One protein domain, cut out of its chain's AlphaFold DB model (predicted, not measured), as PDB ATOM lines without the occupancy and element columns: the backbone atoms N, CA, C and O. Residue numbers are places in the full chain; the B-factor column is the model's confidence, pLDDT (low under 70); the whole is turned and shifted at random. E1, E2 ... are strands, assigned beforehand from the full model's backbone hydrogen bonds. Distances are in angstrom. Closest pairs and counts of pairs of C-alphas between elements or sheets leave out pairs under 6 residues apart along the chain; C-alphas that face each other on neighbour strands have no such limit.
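This is residues 351 to 390 of the 563 residues of the protein "CTCHY-type domain-containing protein" of Ruminococcus sp. AF34-12 (UniProt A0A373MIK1). A two-stranded hairpin, its longer strand E2 bent, makes one half of a rod, and a looping stretch with no named element, residues 374 to 390, makes the other half. That stretch runs out from the end of E2 to a far turn near Ala 378, folds back toward Cys 385 and then turns again to run out to Gly 390. The printed part has 40 residues with two named strands, E1 then E2, in one antiparallel sheet of order E1 - E2, and no named helix; the class is all strand, though under half of the residues, 16 of 40, are in named elements. The whole is only just loose, close to compact, with a radius of gyration of the C-alphas of 10.8 A, and the C-alphas span 35 by 15 by 12 A.

E2, residues 364 to 373, is the longest strand and measures 21.9 A from first to last C-alpha; it ends with C-alpha 373 at (32.873, -40.308, -31.020). E1, residues 356 to 361, measures 15.5 A and begins with C-alpha 356 at (36.952, -39.206, -32.024).

E1 and E2 form a hairpin through a tight link of 2 residues. They are antiparallel neighbours, with 147 degrees between their N-to-C directions. N 357 and O 372 are within hydrogen-bond range at 2.9 A, as are N 369 and O 359 at 2.9 A. The C-alphas of Gln 356 and Asn 373 face each other at 4.3 A. E2 bends by 66 degrees at residue 370. Residues 351 to 352 make a short antiparallel pairing with residues 357 to 358 of E1.

The two C-alphas farthest apart are those of Tyr 363 and Ala 378, 35.1 A. The printed part has no cut. The mean pLDDT of the printed part is 78.8, and residues 365 to 366, 379 and 389 are under 70.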
ATOM      1  N   ALA A 351      42.492 -45.020 -36.409       82.12
ATOM      2  CA  ALA A 351      43.178 -43.884 -35.805       82.12
ATOM      3  C   ALA A 351      42.250 -43.200 -34.790       82.12
ATOM      4  O   ALA A 351      41.028 -43.209 -34.942       82.12
ATOM      5  N   ALA A 352      42.819 -42.604 -33.742       84.38
ATOM      6  CA  ALA A 352      42.053 -41.977 -32.670       84.38
ATOM      7  C   ALA A 352      42.743 -40.731 -32.108       84.38
ATOM      8  O   ALA A 352      43.970 -40.646 -32.056       84.38
ATOM      9  N   ASP A 353      41.938 -39.782 -31.638       82.12
ATOM     10  CA  ASP A 353      42.358 -38.651 -30.810       82.12
ATOM     11  C   ASP A 353      41.508 -38.576 -29.531       82.12
ATOM     12  O   ASP A 353      40.709 -39.466 -29.257       82.12
ATOM     13  N   GLY A 354      41.670 -37.530 -28.716       74.75
ATOM     14  CA  GLY A 354      40.917 -37.383 -27.461       74.75
ATOM     15  C   GLY A 354      39.401 -37.206 -27.623       74.75
ATOM     16  O   GLY A 354      38.685 -37.214 -26.626       74.75
ATOM     17  N   THR A 355      38.899 -37.033 -28.847       79.50
ATOM     18  CA  THR A 355      37.484 -36.761 -29.125       79.50
ATOM     19  C   THR A 355      36.823 -37.834 -29.980       79.50
ATOM     20  O   THR A 355      35.669 -38.185 -29.727       79.50
ATOM     21  N   GLN A 356      37.527 -38.354 -30.986       84.75
ATOM     22  CA  GLN A 356      36.952 -39.206 -32.024       84.75
ATOM     23  C   GLN A 356      37.924 -40.296 -32.476       84.75
ATOM     24  O   GLN A 356      39.140 -40.173 -32.328       84.75
ATOM     25  N   HIS A 357      37.374 -41.349 -33.078       85.81
ATOM     26  CA  HIS A 357      38.108 -42.339 -33.857       85.81
ATOM     27  C   HIS A 357      37.627 -42.348 -35.309       85.81
ATOM     28  O   HIS A 357      36.494 -41.970 -35.606       85.81
ATOM     29  N   TRP A 358      38.519 -42.708 -36.225       89.00
ATOM     30  CA  TRP A 358      38.266 -42.742 -37.663       89.00
ATOM     31  C   TRP A 358      39.181 -43.762 -38.338       89.00
ATOM     32  O   TRP A 358      40.255 -44.074 -37.826       89.00
ATOM     33  N   HIS A 359      38.800 -44.225 -39.524       81.31
ATOM     34  CA  HIS A 359      39.733 -44.910 -40.411       81.31
ATOM     35  C   HIS A 359      40.480 -43.864 -41.250       81.31
ATOM     36  O   HIS A 359      39.830 -43.034 -41.899       81.31
ATOM     37  N   PRO A 360      41.825 -43.826 -41.234       82.19
ATOM     38  CA  PRO A 360      42.570 -43.011 -42.180       82.19
ATOM     39  C   PRO A 360      42.355 -43.554 -43.594       82.19
ATOM     40  O   PRO A 360      42.064 -44.739 -43.781       82.19
ATOM     41  N   CYS A 361      42.485 -42.699 -44.603       82.56
ATOM     42  CA  CYS A 361      42.502 -43.189 -45.972       82.56
ATOM     43  C   CYS A 361      43.795 -43.977 -46.229       82.56
ATOM     44  O   CYS A 361      44.880 -43.519 -45.882       82.56
ATOM     45  N   ARG A 362      43.682 -45.151 -46.863       75.56
ATOM     46  CA  ARG A 362      44.817 -46.051 -47.133       75.56
ATOM     47  C   ARG A 362      45.928 -45.409 -47.982       75.56
ATOM     48  O   ARG A 362      47.081 -45.804 -47.856       75.56
ATOM     49  N   TYR A 363      45.592 -44.422 -48.818       73.88
ATOM     50  CA  TYR A 363      46.516 -43.813 -49.789       73.88
ATOM     51  C   TYR A 363      46.780 -42.318 -49.572       73.88
ATOM     52  O   TYR A 363      47.546 -41.721 -50.326       73.88
ATOM     53  N   CYS A 364      46.156 -41.684 -48.574       75.12
ATOM     54  CA  CYS A 364      46.470 -40.298 -48.224       75.12
ATOM     55  C   CYS A 364      46.261 -39.998 -46.736       75.12
ATOM     56  O   CYS A 364      45.261 -40.383 -46.133       75.12
ATOM     57  N   ASP A 365      47.202 -39.246 -46.168       65.56
ATOM     58  CA  ASP A 365      47.335 -39.061 -44.718       65.56
ATOM     59  C   ASP A 365      46.292 -38.098 -44.113       65.56
ATOM     60  O   ASP A 365      46.067 -38.079 -42.902       65.56
ATOM     61  N   ASP A 366      45.609 -37.314 -44.952       69.38
ATOM     62  CA  ASP A 366      44.864 -36.132 -44.501       69.38
ATOM     63  C   ASP A 366      43.356 -36.380 -44.312       69.38
ATOM     64  O   ASP A 366      42.633 -35.523 -43.789       69.38
ATOM     65  N   LYS A 367      42.836 -37.524 -44.777       81.31
ATOM     66  CA  LYS A 367      41.390 -37.782 -44.832       81.31
ATOM     67  C   LYS A 367      40.935 -38.729 -43.720       81.31
ATOM     68  O   LYS A 367      41.322 -39.894 -43.685       81.31
ATOM     69  N   LYS A 368      40.043 -38.233 -42.852       83.44
ATOM     70  CA  LYS A 368      39.320 -39.034 -41.853       83.44
ATOM     71  C   LYS A 368      38.050 -39.626 -42.476       83.44
ATOM     72  O   LYS A 368      37.206 -38.870 -42.956       83.44
ATOM     73  N   LEU A 369      37.904 -40.949 -42.462       78.56
ATOM     74  CA  LEU A 369      36.711 -41.666 -42.924       78.56
ATOM     75  C   LEU A 369      35.997 -42.309 -41.731       78.56
ATOM     76  O   LEU A 369      36.641 -42.685 -40.755       78.56
ATOM     77  N   ASN A 370      34.667 -42.427 -41.801       77.75
ATOM     78  CA  ASN A 370      33.836 -43.064 -40.767       77.75
ATOM     79  C   ASN A 370      34.103 -42.528 -39.350       77.75
ATOM     80  O   ASN A 370      34.284 -43.283 -38.400       77.75
ATOM     81  N   THR A 371      34.186 -41.202 -39.219       84.00
ATOM     82  CA  THR A 371      34.499 -40.560 -37.940       84.00
ATOM     83  C   THR A 371      33.356 -40.721 -36.944       84.00
ATOM     84  O   THR A 371      32.222 -40.336 -37.230       84.00
ATOM     85  N   ALA A 372      33.672 -41.229 -35.757       84.19
ATOM     86  CA  ALA A 372      32.727 -41.429 -34.672       84.19
ATOM     87  C   ALA A 372      33.325 -40.991 -33.329       84.19
ATOM     88  O   ALA A 372      34.542 -40.966 -33.137       84.19
ATOM     89  N   ASN A 373      32.459 -40.610 -32.391       86.00
ATOM     90  CA  ASN A 373      32.873 -40.308 -31.020       86.00
ATOM     91  C   ASN A 373      33.207 -41.609 -30.276       86.00
ATOM     92  O   ASN A 373      32.660 -42.665 -30.589       86.00
ATOM     93  N   HIS A 374      34.066 -41.530 -29.261       80.44
ATOM     94  CA  HIS A 374      34.375 -42.697 -28.436       80.44
ATOM     95  C   HIS A 374      33.184 -43.148 -27.596       80.44
ATOM     96  O   HIS A 374      32.580 -42.352 -26.876       80.44
ATOM     97  N   GLU A 375      32.917 -44.449 -27.626       84.25
ATOM     98  CA  GLU A 375      32.038 -45.122 -26.676       84.25
ATOM     99  C   GLU A 375      32.895 -46.035 -25.799       84.25
ATOM    100  O   GLU A 375      33.477 -47.007 -26.281       84.25
ATOM    101  N   PHE A 376      33.016 -45.692 -24.518       79.75
ATOM    102  CA  PHE A 376      33.905 -46.386 -23.590       79.75
ATOM    103  C   PHE A 376      33.199 -47.538 -22.869       79.75
ATOM    104  O   PHE A 376      32.009 -47.467 -22.555       79.75
ATOM    105  N   ASP A 377      33.943 -48.604 -22.589       78.00
ATOM    106  CA  ASP A 377      33.529 -49.676 -21.692       78.00
ATOM    107  C   ASP A 377      33.663 -49.269 -20.207       78.00
ATOM    108  O   ASP A 377      34.097 -48.167 -19.863       78.00
ATOM    109  N   ALA A 378      33.313 -50.183 -19.294       73.88
ATOM    110  CA  ALA A 378      33.428 -49.958 -17.849       73.88
ATOM    111  C   ALA A 378      34.878 -49.738 -17.362       73.88
ATOM    112  O   ALA A 378      35.081 -49.317 -16.223       73.88
ATOM    113  N   LYS A 379      35.881 -50.026 -18.201       66.69
ATOM    114  CA  LYS A 379      37.312 -49.850 -17.928       66.69
ATOM    115  C   LYS A 379      37.868 -48.564 -18.557       66.69
ATOM    116  O   LYS A 379      39.056 -48.295 -18.397       66.69
ATOM    117  N   GLY A 380      37.037 -47.763 -19.233       71.75
ATOM    118  CA  GLY A 380      37.448 -46.516 -19.881       71.75
ATOM    119  C   GLY A 380      38.130 -46.714 -21.238       71.75
ATOM    120  O   GLY A 380      38.814 -45.803 -21.705       71.75
ATOM    121  N   VAL A 381      37.958 -47.877 -21.872       78.94
ATOM    122  CA  VAL A 381      38.524 -48.213 -23.187       78.94
ATOM    123  C   VAL A 381      37.448 -48.094 -24.258       78.94
ATOM    124  O   VAL A 381      36.340 -48.596 -24.094       78.94
ATOM    125  N   CYS A 382      37.750 -47.407 -25.358       80.81
ATOM    126  CA  CYS A 382      36.833 -47.263 -26.475       80.81
ATOM    127  C   CYS A 382      36.578 -48.633 -27.105       80.81
ATOM    128  O   CYS A 382      37.517 -49.284 -27.563       80.81
ATOM    129  N   LYS A 383      35.305 -49.036 -27.165       82.50
ATOM    130  CA  LYS A 383      34.861 -50.345 -27.670       82.50
ATOM    131  C   LYS A 383      35.250 -50.606 -29.127       82.50
ATOM    132  O   LYS A 383      35.299 -51.755 -29.536       82.50
ATOM    133  N   VAL A 384      35.495 -49.544 -29.899       80.69
ATOM    134  CA  VAL A 384      35.750 -49.624 -31.345       80.69
ATOM    135  C   VAL A 384      37.244 -49.577 -31.666       80.69
ATOM    136  O   VAL A 384      37.744 -50.426 -32.390       80.69
ATOM    137  N   CYS A 385      37.976 -48.597 -31.127       78.81
ATOM    138  CA  CYS A 385      39.373 -48.345 -31.513       78.81
ATOM    139  C   CYS A 385      40.406 -48.626 -30.409       78.81
ATOM    140  O   CYS A 385      41.592 -48.376 -30.608       78.81
ATOM    141  N   GLY A 386      39.980 -49.059 -29.217       74.88
ATOM    142  CA  GLY A 386      40.890 -49.337 -28.100       74.88
ATOM    143  C   GLY A 386      41.503 -48.097 -27.431       74.88
ATOM    144  O   GLY A 386      42.340 -48.232 -26.540       74.88
ATOM    145  N   TYR A 387      41.101 -46.880 -27.819       78.69
ATOM    146  CA  TYR A 387      41.561 -45.646 -27.174       78.69
ATOM    147  C   TYR A 387      41.161 -45.609 -25.693       78.69
ATOM    148  O   TYR A 387      39.996 -45.802 -25.359       78.69
ATOM    149  N   ILE A 388      42.112 -45.330 -24.800       77.88
ATOM    150  CA  ILE A 388      41.884 -45.307 -23.350       77.88
ATOM    151  C   ILE A 388      41.681 -43.862 -22.894       77.88
ATOM    152  O   ILE A 388      42.577 -43.029 -23.040       77.88
ATOM    153  N   SER A 389      40.520 -43.566 -22.308       68.44
ATOM    154  CA  SER A 389      40.249 -42.273 -21.682       68.44
ATOM    155  C   SER A 389      40.711 -42.286 -20.226       68.44
ATOM    156  O   SER A 389      40.047 -42.849 -19.357       68.44
ATOM    157  N   GLY A 390      41.829 -41.615 -19.947       72.62
ATOM    158  CA  GLY A 390      42.403 -41.512 -18.606       72.62
ATOM    159  C   GLY A 390      43.601 -42.438 -18.420       72.62
ATOM    160  O   GLY A 390      44.436 -42.549 -19.316       72.62
TER     161      GLY A 390